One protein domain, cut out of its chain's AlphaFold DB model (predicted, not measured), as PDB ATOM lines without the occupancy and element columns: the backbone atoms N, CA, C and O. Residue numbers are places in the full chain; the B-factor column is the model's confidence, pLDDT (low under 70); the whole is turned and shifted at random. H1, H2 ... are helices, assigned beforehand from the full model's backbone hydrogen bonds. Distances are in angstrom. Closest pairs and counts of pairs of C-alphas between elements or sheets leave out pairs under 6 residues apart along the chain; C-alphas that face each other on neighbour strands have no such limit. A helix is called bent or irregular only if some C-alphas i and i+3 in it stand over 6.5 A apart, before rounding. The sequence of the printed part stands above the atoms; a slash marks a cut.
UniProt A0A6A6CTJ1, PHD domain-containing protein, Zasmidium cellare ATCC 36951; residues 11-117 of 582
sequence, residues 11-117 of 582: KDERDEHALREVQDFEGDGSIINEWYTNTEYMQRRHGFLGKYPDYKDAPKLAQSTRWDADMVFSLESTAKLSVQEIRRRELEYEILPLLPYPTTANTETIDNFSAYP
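Overview. This is residues 11 to 117 of the 582 residues of the protein "PHD domain-containing protein" of Zasmidium cellare ATCC 36951 (UniProt A0A6A6CTJ1). Two helices, H2 and H4, cross side to side as a steep pair, H5 lies crosswise near the end of H4, and H1 lies along one side of the body, while residues 93 to 109, a long stretch with no named element, run through the middle and out to short H6 at a far end. The printed part has 107 residues, with six named helices, H1 to H6, and no named strand: all helix. It is compact, with a radius of gyration of the C-alphas of 14.0 A and spans of 38 by 32 by 29 A.

Arrangement. Start at H1, residues 11 to 26: it is close to but not clearly touching H5, residues 83 to 92, where the closest C-alphas, of Asp 15 and Leu 91, are 6.9 A apart. H2, residues 38 to 49, touches H4, residues 61 to 73, at a steep tilt of 46 degrees, opposite ways; their closest C-alphas, of Met 42 and Ala 69, are 5.5 A apart. H3, residues 53 to 56, is close to but not clearly touching H2, C-alphas 49 and 55 being closest at 5.8 A. H4, with residue 72 alone, only just touches H5, with 3 pairs of C-alphas within 8 A; Val 72 and Arg 89 have the closest C-alphas, 5.6 A apart, and the two are about perpendicular at 79 degrees. Residues 35 to 36 pair antiparallel with 81 to 82. H6, residues 110 to 113, touches no helix. Every O i to N i+4 pair is within hydrogen-bond range in H2 and H5, 11 of 12 in H1 and 8 of 9 in H4; H3 and H6 are too short for one.

Along the chain. Find C-alpha 11 at (139.645, 179.062, 167.720); from there H1 runs 22.4 A to C-alpha 26. H2 is 16.1 A long, H3 5.4 A, H4 18.2 A and H5 14.1 A. H6, irregular but only just, spans 6.9 A and ends at C-alpha 113, (161.617, 149.461, 167.055).

Size, cuts and confidence. The C-alphas of Lys 11 and Asp 111, the two farthest apart, are 40.8 A apart. The printed part has no cut; the links H1 to H2 and H5 to H6 are long. Look for low confidence, under 70, at residue 76 and residues 108 to 117; the mean pLDDT of the printed part is 87.3.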
ATOM      1  N   LYS A  11     138.784 180.067 167.069       77.81
ATOM      2  CA  LYS A  11     139.645 179.062 167.720       77.81
ATOM      3  C   LYS A  11     139.801 177.848 166.810       77.81
ATOM      4  O   LYS A  11     140.931 177.501 166.486       77.81
ATOM      5  N   ASP A  12     138.685 177.302 166.342       82.94
ATOM      6  CA  ASP A  12     138.634 176.086 165.527       82.94
ATOM      7  C   ASP A  12     139.557 176.184 164.289       82.94
ATOM      8  O   ASP A  12     140.364 175.288 164.053       82.94
ATOM      9  N   GLU A  13     139.560 177.320 163.572       85.94
ATOM     10  CA  GLU A  13     140.475 177.569 162.435       85.94
ATOM     11  C   GLU A  13     141.977 177.526 162.803       85.94
ATOM     12  O   GLU A  13     142.810 177.133 161.981       85.94
ATOM     13  N   ARG A  14     142.350 177.942 164.023       82.19
ATOM     14  CA  ARG A  14     143.751 177.947 164.493       82.19
ATOM     15  C   ARG A  14     144.189 176.559 164.943       82.19
ATOM     16  O   ARG A  14     145.297 176.139 164.610       82.19
ATOM     17  N   ASP A  15     143.310 175.849 165.642       84.69
ATOM     18  CA  ASP A  15     143.552 174.477 166.086       84.69
ATOM     19  C   ASP A  15     143.647 173.532 164.866       84.69
ATOM     20  O   ASP A  15     144.567 172.715 164.796       84.69
ATOM     21  N   GLU A  16     142.798 173.706 163.840       88.25
ATOM     22  CA  GLU A  16     142.919 172.999 162.552       88.25
ATOM     23  C   GLU A  16     144.245 173.286 161.828       88.25
ATOM     24  O   GLU A  16     144.863 172.362 161.290       88.25
ATOM     25  N   HIS A  17     144.699 174.546 161.791       89.44
ATOM     26  CA  HIS A  17     145.977 174.894 161.163       89.44
ATOM     27  C   HIS A  17     147.151 174.225 161.885       89.44
ATOM     28  O   HIS A  17     148.017 173.633 161.241       89.44
ATOM     29  N   ALA A  18     147.177 174.303 163.217       83.56
ATOM     30  CA  ALA A  18     148.240 173.725 164.031       83.56
ATOM     31  C   ALA A  18     148.287 172.191 163.930       83.56
ATOM     32  O   ALA A  18     149.370 171.609 163.882       83.56
ATOM     33  N   LEU A  19     147.123 171.535 163.852       87.81
ATOM     34  CA  LEU A  19     147.036 170.096 163.600       87.81
ATOM     35  C   LEU A  19     147.564 169.723 162.209       87.81
ATOM     36  O   LEU A  19     148.295 168.744 162.096       87.81
ATOM     37  N   ARG A  20     147.247 170.507 161.169       90.00
ATOM     38  CA  ARG A  20     147.716 170.253 159.796       90.00
ATOM     39  C   ARG A  20     149.227 170.432 159.650       90.00
ATOM     40  O   ARG A  20     149.877 169.546 159.114       90.00
ATOM     41  N   GLU A  21     149.782 171.525 160.177       86.25
ATOM     42  CA  GLU A  21     151.233 171.771 160.171       86.25
ATOM     43  C   GLU A  21     151.996 170.609 160.821       86.25
ATOM     44  O   GLU A  21     153.020 170.160 160.314       86.25
ATOM     45  N   VAL A  22     151.482 170.085 161.933       84.75
ATOM     46  CA  VAL A  22     152.139 168.992 162.652       84.75
ATOM     47  C   VAL A  22     151.889 167.623 162.013       84.75
ATOM     48  O   VAL A  22     152.773 166.772 162.086       84.75
ATOM     49  N   GLN A  23     150.783 167.428 161.292       88.00
ATOM     50  CA  GLN A  23     150.586 166.246 160.448       88.00
ATOM     51  C   GLN A  23     151.671 166.145 159.355       88.00
ATOM     52  O   GLN A  23     152.198 165.056 159.122       88.00
ATOM     53  N   ASP A  24     152.094 167.273 158.771       85.69
ATOM     54  CA  ASP A  24     153.210 167.319 157.808       85.69
ATOM     55  C   ASP A  24     154.573 166.940 158.450       85.69
ATOM     56  O   ASP A  24     155.460 166.429 157.762       85.69
ATOM     57  N   PHE A  25     154.749 167.133 159.768       83.44
ATOM     58  CA  PHE A  25     155.929 166.686 160.542       83.44
ATOM     59  C   PHE A  25     155.832 165.240 161.074       83.44
ATOM     60  O   PHE A  25     156.841 164.651 161.475       83.44
ATOM     61  N   GLU A  26     154.630 164.673 161.136       87.50
ATOM     62  CA  GLU A  26     154.375 163.295 161.576       87.50
ATOM     63  C   GLU A  26     154.531 162.296 160.420       87.50
ATOM     64  O   GLU A  26     155.091 161.209 160.618       87.50
ATOM     65  N   GLY A  27     154.126 162.710 159.213       90.00
ATOM     66  CA  GLY A  27     154.216 161.932 157.977       90.00
ATOM     67  C   GLY A  27     153.347 160.670 157.988       90.00
ATOM     68  O   GLY A  27     152.510 160.472 158.866       90.00
ATOM     69  N   ASP A  28     153.589 159.764 157.038       88.12
ATOM     70  CA  ASP A  28     152.852 158.492 156.906       88.12
ATOM     71  C   ASP A  28     153.221 157.441 157.988       88.12
ATOM     72  O   ASP A  28     152.962 156.244 157.836       88.12
ATOM     73  N   GLY A  29     153.884 157.854 159.073       86.00
ATOM     74  CA  GLY A  29     154.336 156.971 160.145       86.00
ATOM     75  C   GLY A  29     153.221 156.619 161.134       86.00
ATOM     76  O   GLY A  29     152.404 157.457 161.504       86.00
ATOM     77  N   SER A  30     153.226 155.386 161.648       86.12
ATOM     78  CA  SER A  30     152.318 155.001 162.738       86.12
ATOM     79  C   SER A  30     152.727 155.700 164.035       86.12
ATOM     80  O   SER A  30     153.904 155.671 164.394       86.12
ATOM     81  N   ILE A  31     151.771 156.308 164.744       86.12
ATOM     82  CA  ILE A  31     152.009 156.971 166.038       86.12
ATOM     83  C   ILE A  31     152.417 155.931 167.089       86.12
ATOM     84  O   ILE A  31     151.718 154.941 167.303       86.12
ATOM     85  N   ILE A  32     153.531 156.181 167.772       88.12
ATOM     86  CA  ILE A  32     154.053 155.349 168.859       88.12
ATOM     87  C   ILE A  32     153.461 155.859 170.177       88.12
ATOM     88  O   ILE A  32     153.438 157.062 170.444       88.12
ATOM     89  N   ASN A  33     152.966 154.958 171.025       84.06
ATOM     90  CA  ASN A  33     152.248 155.331 172.246       84.06
ATOM     91  C   ASN A  33     153.192 155.610 173.436       84.06
ATOM     92  O   ASN A  33     153.105 154.963 174.477       84.06
ATOM     93  N   GLU A  34     154.127 156.549 173.265       90.12
ATOM     94  CA  GLU A  34     155.116 156.901 174.295       90.12
ATOM     95  C   GLU A  34     154.481 157.611 175.515       90.12
ATOM     96  O   GLU A  34     153.423 158.244 175.426       90.12
ATOM     97  N   TRP A  35     155.158 157.528 176.667       94.00
ATOM     98  CA  TRP A  35     154.723 158.114 177.942       94.00
ATOM     99  C   TRP A  35     155.814 159.004 178.554       94.00
ATOM    100  O   TRP A  35     156.818 158.506 179.081       94.00
ATOM    101  N   TYR A  36     155.605 160.323 178.544       95.19
ATOM    102  CA  TYR A  36     156.574 161.297 179.059       95.19
ATOM    103  C   TYR A  36     156.259 161.737 180.488       95.19
ATOM    104  O   TYR A  36     155.105 161.895 180.876       95.19
ATOM    105  N   THR A  37     157.310 162.005 181.252       95.44
ATOM    106  CA  THR A  37     157.328 162.899 182.414       95.44
ATOM    107  C   THR A  37     157.434 164.361 181.963       95.44
ATOM    108  O   THR A  37     157.829 164.642 180.829       95.44
ATOM    109  N   ASN A  38     157.172 165.303 182.877       95.38
ATOM    110  CA  ASN A  38     157.402 166.742 182.674       95.38
ATOM    111  C   ASN A  38     158.814 167.034 182.116       95.38
ATOM    112  O   ASN A  38     158.944 167.793 181.158       95.38
ATOM    113  N   THR A  39     159.854 166.369 182.635       94.94
ATOM    114  CA  THR A  39     161.245 166.545 182.185       94.94
ATOM    115  C   THR A  39     161.476 166.046 180.756       94.94
ATOM    116  O   THR A  39     162.101 166.748 179.962       94.94
ATOM    117  N   GLU A  40     160.973 164.855 180.412       95.12
ATOM    118  CA  GLU A  40     161.093 164.275 179.062       95.12
ATOM    119  C   GLU A  40     160.343 165.143 178.032       95.12
ATOM    120  O   GLU A  40     160.892 165.474 176.979       95.12
ATOM    121  N   TYR A  41     159.131 165.606 178.367       96.06
ATOM    122  CA  TYR A  41     158.375 166.548 177.537       96.06
ATOM    123  C   TYR A  41     159.109 167.888 177.377       96.06
ATOM    124  O   TYR A  41     159.300 168.331 176.249       96.06
ATOM    125  N   MET A  42     159.595 168.503 178.463       96.00
ATOM    126  CA  MET A  42     160.344 169.767 178.419       96.00
ATOM    127  C   MET A  42     161.584 169.672 177.514       96.00
ATOM    128  O   MET A  42     161.869 170.602 176.757       96.00
ATOM    129  N   GLN A  43     162.307 168.545 177.552       95.44
ATOM    130  CA  GLN A  43     163.458 168.300 176.678       95.44
ATOM    131  C   GLN A  43     163.048 168.176 175.204       95.44
ATOM    132  O   GLN A  43     163.646 168.842 174.355       95.44
ATOM    133  N   ARG A  44     162.004 167.392 174.887       94.81
ATOM    134  CA  ARG A  44     161.487 167.267 173.509       94.81
ATOM    135  C   ARG A  44     160.947 168.599 172.986       94.81
ATOM    136  O   ARG A  44     161.297 168.990 171.877       94.81
ATOM    137  N   ARG A  45     160.195 169.339 173.807       95.62
ATOM    138  CA  ARG A  45     159.683 170.690 173.527       95.62
ATOM    139  C   ARG A  45     160.816 171.657 173.178       95.62
ATOM    140  O   ARG A  45     160.751 172.337 172.159       95.62
ATOM    141  N   HIS A  46     161.892 171.666 173.967       95.81
ATOM    142  CA  HIS A  46     163.067 172.504 173.712       95.81
ATOM    143  C   HIS A  46     163.829 172.099 172.440       95.81
ATOM    144  O   HIS A  46     164.206 172.959 171.645       95.81
ATOM    145  N   GLY A  47     164.034 170.796 172.218       93.81
ATOM    146  CA  GLY A  47     164.679 170.276 171.008       93.81
ATOM    147  C   GLY A  47     163.859 170.482 169.728       93.81
ATOM    148  O   GLY A  47     164.435 170.608 168.650       93.81
ATOM    149  N   PHE A  48     162.531 170.544 169.842       93.75
ATOM    150  CA  PHE A  48     161.606 170.845 168.750       93.75
ATOM    151  C   PHE A  48     161.592 172.342 168.423       93.75
ATOM    152  O   PHE A  48     161.954 172.722 167.309       93.75
ATOM    153  N   LEU A  49     161.281 173.205 169.397       94.00
ATOM    154  CA  LEU A  49     161.232 174.655 169.183       94.00
ATOM    155  C   LEU A  49     162.598 175.231 168.762       94.00
ATOM    156  O   LEU A  49     162.648 176.145 167.949       94.00
ATOM    157  N   GLY A  50     163.718 174.651 169.210       93.06
ATOM    158  CA  GLY A  50     165.060 175.037 168.749       93.06
ATOM    159  C   GLY A  50     165.325 174.823 167.245       93.06
ATOM    160  O   GLY A  50     166.301 175.363 166.722       93.06
ATOM    161  N   LYS A  51     164.471 174.064 166.537       90.38
ATOM    162  CA  LYS A  51     164.511 173.903 165.070       90.38
ATOM    163  C   LYS A  51     163.717 174.987 164.329       90.38
ATOM    164  O   LYS A  51     163.987 175.217 163.152       90.38
ATOM    165  N   TYR A  52     162.768 175.656 164.988       89.44
ATOM    166  CA  TYR A  52     161.919 176.677 164.368       89.44
ATOM    167  C   TYR A  52     162.663 178.015 164.236       89.44
ATOM    168  O   TYR A  52     163.214 178.487 165.233       89.44
ATOM    169  N   PRO A  53     162.648 178.676 163.058       89.38
ATOM    170  CA  PRO A  53     163.319 179.964 162.860       89.38
ATOM    171  C   PRO A  53     162.933 181.023 163.900       89.38
ATOM    172  O   PRO A  53     163.811 181.673 164.462       89.38
ATOM    173  N   ASP A  54     161.640 181.129 164.215       90.50
ATOM    174  CA  ASP A  54     161.089 182.164 165.101       90.50
ATOM    175  C   ASP A  54     161.452 181.963 166.586       90.50
ATOM    176  O   ASP A  54     161.452 182.915 167.368       90.50
ATOM    177  N   TYR A  55     161.787 180.729 166.978       90.94
ATOM    178  CA  TYR A  55     162.093 180.346 168.363       90.94
ATOM    179  C   TYR A  55     163.590 180.130 168.613       90.94
ATOM    180  O   TYR A  55     164.042 180.234 169.754       90.94
ATOM    181  N   LYS A  56     164.375 179.868 167.562       86.50
ATOM    182  CA  LYS A  56     165.814 179.577 167.635       86.50
ATOM    183  C   LYS A  56     166.627 180.670 168.335       86.50
ATOM    184  O   LYS A  56     167.491 180.355 169.150       86.50
ATOM    185  N   ASP A  57     166.325 181.935 168.045       89.50
ATOM    186  CA  ASP A  57     167.011 183.097 168.625       89.50
ATOM    187  C   ASP A  57     166.262 183.683 169.845       89.50
ATOM    188  O   ASP A  57     166.621 184.747 170.358       89.50
ATOM    189  N   ALA A  58     165.220 183.004 170.350       90.06
ATOM    190  CA  ALA A  58     164.445 183.476 171.494       90.06
ATOM    191  C   ALA A  58     165.279 183.379 172.794       90.06
ATOM    192  O   ALA A  58     165.543 182.272 173.277       90.06
ATOM    193  N   PRO A  59     165.624 184.500 173.466       86.12
ATOM    194  CA  PRO A  59     166.577 184.527 174.591       86.12
ATOM    195  C   PRO A  59     166.038 183.903 175.895       86.12
ATOM    196  O   PRO A  59     166.608 184.085 176.970       86.12
ATOM    197  N   LYS A  60     164.897 183.215 175.815       92.81
ATOM    198  CA  LYS A  60     164.146 182.610 176.915       92.81
ATOM    199  C   LYS A  60     163.564 181.239 176.553       92.81
ATOM    200  O   LYS A  60     162.660 180.785 177.248       92.81
ATOM    201  N   LEU A  61     164.069 180.570 175.511       94.31
ATOM    202  CA  LEU A  61     163.531 179.288 175.037       94.31
ATOM    203  C   LEU A  61     163.349 178.268 176.179       94.31
ATOM    204  O   LEU A  61     162.239 177.801 176.403       94.31
ATOM    205  N   ALA A  62     164.390 178.056 176.993       94.56
ATOM    206  CA  ALA A  62     164.359 177.187 178.176       94.56
ATOM    207  C   ALA A  62     163.393 177.627 179.301       94.56
ATOM    208  O   ALA A  62     163.002 176.805 180.129       94.56
ATOM    209  N   GLN A  63     163.004 178.908 179.358       95.19
ATOM    210  CA  GLN A  63     161.964 179.388 180.276       95.19
ATOM    211  C   GLN A  63     160.566 179.114 179.703       95.19
ATOM    212  O   GLN A  63     159.692 178.676 180.446       95.19
ATOM    213  N   SER A  64     160.369 179.316 178.394       95.00
ATOM    214  CA  SER A  64     159.098 179.029 177.715       95.00
ATOM    215  C   SER A  64     158.783 177.536 177.741       95.00
ATOM    216  O   SER A  64     157.728 177.147 178.217       95.00
ATOM    217  N   THR A  65     159.734 176.681 177.355       96.44
ATOM    218  CA  THR A  65     159.550 175.217 177.323       96.44
ATOM    219  C   THR A  65     159.267 174.627 178.702       96.44
ATOM    220  O   THR A  65     158.646 173.573 178.809       96.44
ATOM    221  N   ARG A  66     159.731 175.297 179.766       95.94
ATOM    222  CA  ARG A  66     159.395 174.946 181.144       95.94
ATOM    223  C   ARG A  66     157.966 175.358 181.497       95.94
ATOM    224  O   ARG A  66     157.258 174.555 182.084       95.94
ATOM    225  N   TRP A  67     157.530 176.562 181.128       95.31
ATOM    226  CA  TRP A  67     156.136 176.978 181.315       95.31
ATOM    227  C   TRP A  67     155.160 176.097 180.521       95.31
ATOM    228  O   TRP A  67     154.160 175.673 181.090       95.31
ATOM    229  N   ASP A  68     155.489 175.725 179.280       96.44
ATOM    230  CA  ASP A  68     154.732 174.740 178.492       96.44
ATOM    231  C   ASP A  68     154.590 173.410 179.264       96.44
ATOM    232  O   ASP A  68     153.498 172.851 179.373       96.44
ATOM    233  N   ALA A  69     155.686 172.915 179.854       96.50
ATOM    234  CA  ALA A  69     155.704 171.667 180.619       96.50
ATOM    235  C   ALA A  69     154.945 171.757 181.954       96.50
ATOM    236  O   ALA A  69     154.248 170.811 182.330       96.50
ATOM    237  N   ASP A  70     155.052 172.885 182.656       95.25
ATOM    238  CA  ASP A  70     154.341 173.157 183.907       95.25
ATOM    239  C   ASP A  70     152.821 173.300 183.663       95.25
ATOM    240  O   ASP A  70     152.029 172.877 184.507       95.25
ATOM    241  N   MET A  71     152.399 173.806 182.492       95.12
ATOM    242  CA  MET A  71     150.996 173.805 182.047       95.12
ATOM    243  C   MET A  71     150.509 172.395 181.686       95.12
ATOM    244  O   MET A  71     149.558 171.907 182.295       95.12
ATOM    245  N   VAL A  72     151.181 171.703 180.754       95.81
ATOM    246  CA  VAL A  72     150.769 170.360 180.296       95.81
ATOM    247  C   VAL A  72     150.704 169.364 181.452       95.81
ATOM    248  O   VAL A  72     149.732 168.619 181.560       95.81
ATOM    249  N   PHE A  73     151.687 169.334 182.350       94.88
ATOM    250  CA  PHE A  73     151.670 168.363 183.447       94.88
ATOM    251  C   PHE A  73     150.818 168.816 184.636       94.88
ATOM    252  O   PHE A  73     150.247 167.958 185.307       94.88
ATOM    253  N   SER A  74     150.643 170.129 184.833       88.06
ATOM    254  CA  SER A  74     150.245 170.760 186.099       88.06
ATOM    255  C   SER A  74     151.292 170.577 187.208       88.06
ATOM    256  O   SER A  74     151.855 169.498 187.386       88.06
ATOM    257  N   LEU A  75     151.519 171.634 187.996       73.12
ATOM    258  CA  LEU A  75     152.608 171.746 188.988       73.12
ATOM    259  C   LEU A  75     152.653 170.643 190.068       73.12
ATOM    260  O   LEU A  75     153.674 170.494 190.737       73.12
ATOM    261  N   GLU A  76     151.566 169.894 190.260       64.62
ATOM    262  CA  GLU A  76     151.436 168.854 191.292       64.62
ATOM    263  C   GLU A  76     151.552 167.418 190.739       64.62
ATOM    264  O   GLU A  76     151.597 166.462 191.514       64.62
ATOM    265  N   SER A  77     151.614 167.229 189.413       75.94
ATOM    266  CA  SER A  77     151.614 165.896 188.798       75.94
ATOM    267  C   SER A  77     153.022 165.340 188.580       75.94
ATOM    268  O   SER A  77     153.739 165.733 187.660       75.94
ATOM    269  N   THR A  78     153.382 164.318 189.357       77.56
ATOM    270  CA  THR A  78     154.528 163.440 189.061       77.56
ATOM    271  C   THR A  78     154.180 162.297 188.098       77.56
ATOM    272  O   THR A  78     155.012 161.420 187.869       77.56
ATOM    273  N   ALA A  79     152.951 162.242 187.573       89.62
ATOM    274  CA  ALA A  79     152.516 161.169 186.683       89.62
ATOM    275  C   ALA A  79     153.112 161.323 185.275       89.62
ATOM    276  O   ALA A  79     153.246 162.436 184.760       89.62
ATOM    277  N   LYS A  80     153.418 160.193 184.623       95.38
ATOM    278  CA  LYS A  80     153.649 160.169 183.174       95.38
ATOM    279  C   LYS A  80     152.319 160.376 182.440       95.38
ATOM    280  O   LYS A  80     151.292 159.853 182.871       95.38
ATOM    281  N   LEU A  81     152.350 161.100 181.326       94.81
ATOM    282  CA  LEU A  81     151.214 161.299 180.423       94.81
ATOM    283  C   LEU A  81     151.523 160.653 179.067       94.81
ATOM    284  O   LEU A  81     152.659 160.740 178.593       94.81
ATOM    285  N   SER A  82     150.526 160.019 178.445       94.12
ATOM    286  CA  SER A  82     150.661 159.507 177.078       94.12
ATOM    287  C   SER A  82     150.682 160.659 176.073       94.12
ATOM    288  O   SER A  82     150.143 161.742 176.332       94.12
ATOM    289  N   VAL A  83     151.279 160.436 174.902       93.31
ATOM    290  CA  VAL A  83     151.422 161.486 173.879       93.31
ATOM    291  C   VAL A  83     150.098 162.143 173.462       93.31
ATOM    292  O   VAL A  83     150.074 163.349 173.222       93.31
ATOM    293  N   GLN A  84     148.983 161.404 173.427       91.62
ATOM    294  CA  GLN A  84     147.674 161.940 173.024       91.62
ATOM    295  C   GLN A  84     147.054 162.826 174.114       91.62
ATOM    296  O   GLN A  84     146.464 163.857 173.798       91.62
ATOM    297  N   GLU A  85     147.227 162.475 175.394       93.62
ATOM    298  CA  GLU A  85     146.810 163.324 176.521       93.62
ATOM    299  C   GLU A  85     147.657 164.604 176.583       93.62
ATOM    300  O   GLU A  85     147.135 165.677 176.881       93.62
ATOM    301  N   ILE A  86     148.942 164.522 176.221       95.56
ATOM    302  CA  ILE A  86     149.810 165.694 176.054       95.56
ATOM    303  C   ILE A  86     149.296 166.590 174.921       95.56
ATOM    304  O   ILE A  86     149.043 167.766 175.171       95.56
ATOM    305  N   ARG A  87     149.046 166.055 173.716       94.62
ATOM    306  CA  ARG A  87     148.497 166.836 172.588       94.62
ATOM    307  C   ARG A  87     147.139 167.463 172.926       94.62
ATOM    308  O   ARG A  87     146.895 168.615 172.574       94.62
ATOM    309  N   ARG A  88     146.271 166.739 173.647       93.00
ATOM    310  CA  ARG A  88     144.980 167.255 174.134       93.00
ATOM    311  C   ARG A  88     145.172 168.484 175.031       93.00
ATOM    312  O   ARG A  88     144.425 169.448 174.891       93.00
ATOM    313  N   ARG A  89     146.177 168.470 175.914       95.44
ATOM    314  CA  ARG A  89     146.515 169.609 176.785       95.44
ATOM    315  C   ARG A  89     147.243 170.738 176.057       95.44
ATOM    316  O   ARG A  89     147.004 171.894 176.383       95.44
ATOM    317  N   GLU A  90     148.074 170.443 175.055       95.69
ATOM    318  CA  GLU A  90     148.665 171.486 174.203       95.69
ATOM    319  C   GLU A  90     147.574 172.306 173.489       95.69
ATOM    320  O   GLU A  90     147.641 173.533 173.489       95.69
ATOM    321  N   LEU A  91     146.523 171.656 172.975       92.88
ATOM    322  CA  LEU A  91     145.346 172.323 172.393       92.88
ATOM    323  C   LEU A  91     144.486 173.058 173.444       92.88
ATOM    324  O   LEU A  91     144.019 174.177 173.209       92.88
ATOM    325  N   GLU A  92     144.291 172.455 174.623       91.19
ATOM    326  CA  GLU A  92     143.539 173.062 175.735       91.19
ATOM    327  C   GLU A  92     144.171 174.385 176.205       91.19
ATOM    328  O   GLU A  92     143.447 175.349 176.458       91.19
ATOM    329  N   TYR A  93     145.507 174.453 176.242       94.69
ATOM    330  CA  TYR A  93     146.280 175.627 176.666       94.69
ATOM    331  C   TYR A  93     146.818 176.503 175.510       94.69
ATOM    332  O   TYR A  93     147.580 177.431 175.767       94.69
ATOM    333  N   GLU A  94     146.430 176.242 174.252       94.50
ATOM    334  CA  GLU A  94     146.889 176.963 173.039       94.50
ATOM    335  C   GLU A  94     148.431 177.036 172.891       94.50
ATOM    336  O   GLU A  94     148.999 178.031 172.435       94.50
ATOM    337  N   ILE A  95     149.121 175.951 173.262       95.06
ATOM    338  CA  ILE A  95     150.585 175.807 173.231       95.06
ATOM    339  C   ILE A  95     151.046 175.525 171.791       95.06
ATOM    340  O   ILE A  95     151.064 174.383 171.332       95.06
ATOM    341  N   LEU A  96     151.433 176.580 171.069       92.94
ATOM    342  CA  LEU A  96     151.813 176.525 169.651       92.94
ATOM    343  C   LEU A  96     153.314 176.801 169.406       92.94
ATOM    344  O   LEU A  96     153.921 177.554 170.174       92.94
ATOM    345  N   PRO A  97     153.920 176.232 168.339       93.06
ATOM    346  CA  PRO A  97     153.424 175.101 167.533       93.06
ATOM    347  C   PRO A  97     153.246 173.835 168.393       93.06
ATOM    348  O   PRO A  97     153.880 173.724 169.442       93.06
ATOM    349  N   LEU A  98     152.376 172.897 168.001       93.94
ATOM    350  CA  LEU A  98     152.134 171.653 168.761       93.94
ATOM    351  C   LEU A  98     153.357 170.718 168.656       93.94
ATOM    352  O   LEU A  98     154.079 170.766 167.664       93.94
ATOM    353  N   LEU A  99     153.617 169.868 169.655       93.62
ATOM    354  CA  LEU A  99     154.753 168.937 169.613       93.62
ATOM    355  C   LEU A  99     154.386 167.693 168.776       93.62
ATOM    356  O   LEU A  99     153.446 166.995 169.168       93.62
ATOM    357  N   PRO A 100     155.103 167.358 167.681       92.44
ATOM    358  CA  PRO A 100     154.794 166.205 166.842       92.44
ATOM    359  C   PRO A 100     154.790 164.900 167.622       92.44
ATOM    360  O   PRO A 100     155.637 164.672 168.497       92.44
ATOM    361  N   TYR A 101     153.843 164.029 167.285       92.56
ATOM    362  CA  TYR A 101     153.842 162.672 167.791       92.56
ATOM    363  C   TYR A 101     155.137 161.962 167.374       92.56
ATOM    364  O   TYR A 101     155.622 162.174 166.258       92.56
ATOM    365  N   PRO A 102     155.701 161.100 168.239       89.12
ATOM    366  CA  PRO A 102     156.647 160.105 167.773       89.12
ATOM    367  C   PRO A 102     155.917 159.204 166.778       89.12
ATOM    368  O   PRO A 102     154.913 158.577 167.121       89.12
ATOM    369  N   THR A 103     156.409 159.138 165.548       91.19
ATOM    370  CA  THR A 103     155.930 158.199 164.536       91.19
ATOM    371  C   THR A 103     157.054 157.277 164.096       91.19
ATOM    372  O   THR A 103     158.238 157.601 164.223       91.19
ATOM    373  N   THR A 104     156.691 156.140 163.506       86.50
ATOM    374  CA  THR A 104     157.651 155.208 162.892       86.50
ATOM    375  C   THR A 104     158.439 155.802 161.717       86.50
ATOM    376  O   THR A 104     159.318 155.128 161.190       86.50
ATOM    377  N   ALA A 105     158.122 157.031 161.288       83.88
ATOM    378  CA  ALA A 105     158.812 157.756 160.223       83.88
ATOM    379  C   ALA A 105     159.677 158.927 160.733       83.88
ATOM    380  O   ALA A 105     160.647 159.280 160.068       83.88
ATOM    381  N   ASN A 106     159.352 159.528 161.890       81.38
ATOM    382  CA  ASN A 106     160.049 160.717 162.410       81.38
ATOM    383  C   ASN A 106     160.918 160.472 163.662       81.38
ATOM    384  O   ASN A 106     161.622 161.384 164.104       81.38
ATOM    385  N   THR A 107     160.904 159.257 164.222       76.12
ATOM    386  CA  THR A 107     161.801 158.854 165.316       76.12
ATOM    387  C   THR A 107     162.971 158.020 164.797       76.12
ATOM    388  O   THR A 107     162.791 156.930 164.259       76.12
ATOM    389  N   GLU A 108     164.195 158.516 165.001       61.19
ATOM    390  CA  GLU A 108     165.431 157.743 164.822       61.19
ATOM    391  C   GLU A 108     165.566 156.734 165.977       61.19
ATOM    392  O   GLU A 108     166.323 156.950 166.927       61.19
ATOM    393  N   THR A 109     164.775 155.654 165.958       54.19
ATOM    394  CA  THR A 109     164.870 154.631 167.004       54.19
ATOM    395  C   THR A 109     166.093 153.748 166.831       54.19
ATOM    396  O   THR A 109     166.423 153.269 165.746       54.19
ATOM    397  N   ILE A 110     166.737 153.487 167.966       45.00
ATOM    398  CA  ILE A 110     167.711 152.413 168.104       45.00
ATOM    399  C   ILE A 110     167.006 151.100 167.712       45.00
ATOM    400  O   ILE A 110     165.904 150.804 168.180       45.00
ATOM    401  N   ASP A 111     167.635 150.355 166.807       56.88
ATOM    402  CA  ASP A 111     167.237 149.023 166.344       56.88
ATOM    403  C   ASP A 111     165.844 148.901 165.676       56.88
ATOM    404  O   ASP A 111     165.207 147.849 165.772       56.88
ATOM    405  N   ASN A 112     165.369 149.925 164.947       63.94
ATOM    406  CA  ASN A 112     164.132 149.876 164.134       63.94
ATOM    407  C   ASN A 112     162.910 149.343 164.916       63.94
ATOM    408  O   ASN A 112     162.227 148.418 164.471       63.94
ATOM    409  N   PHE A 113     162.663 149.891 166.107       57.28
ATOM    410  CA  PHE A 113     161.617 149.461 167.055       57.28
ATOM    411  C   PHE A 113     161.751 148.038 167.628       57.28
ATOM    412  O   PHE A 113     161.007 147.701 168.544       57.28
ATOM    413  N   SER A 114     162.711 147.212 167.192       58.41
ATOM    414  CA  SER A 114     162.832 145.814 167.654       58.41
ATOM    415  C   SER A 114     163.225 145.655 169.131       58.41
ATOM    416  O   SER A 114     163.063 144.573 169.692       58.41
ATOM    417  N   ALA A 115     163.695 146.731 169.768       57.97
ATOM    418  CA  ALA A 115     163.967 146.800 171.204       57.97
ATOM    419  C   ALA A 115     162.722 147.104 172.069       57.97
ATOM    420  O   ALA A 115     162.791 146.963 173.291       57.97
ATOM    421  N   TYR A 116     161.597 147.523 171.475       57.06
ATOM    422  CA  TYR A 116     160.348 147.732 172.216       57.06
ATOM    423  C   TYR A 116     159.654 146.386 172.474       57.06
ATOM    424  O   TYR A 116     159.698 145.499 171.615       57.06
ATOM    425  N   PRO A 117     158.971 146.209 173.620       62.59
ATOM    426  CA  PRO A 117     158.096 145.064 173.823       62.59
ATOM    427  C   PRO A 117     157.053 145.007 172.704       62.59
ATOM    428  O   PRO A 117     156.394 146.008 172.421       62.59
TER     429      PRO A 117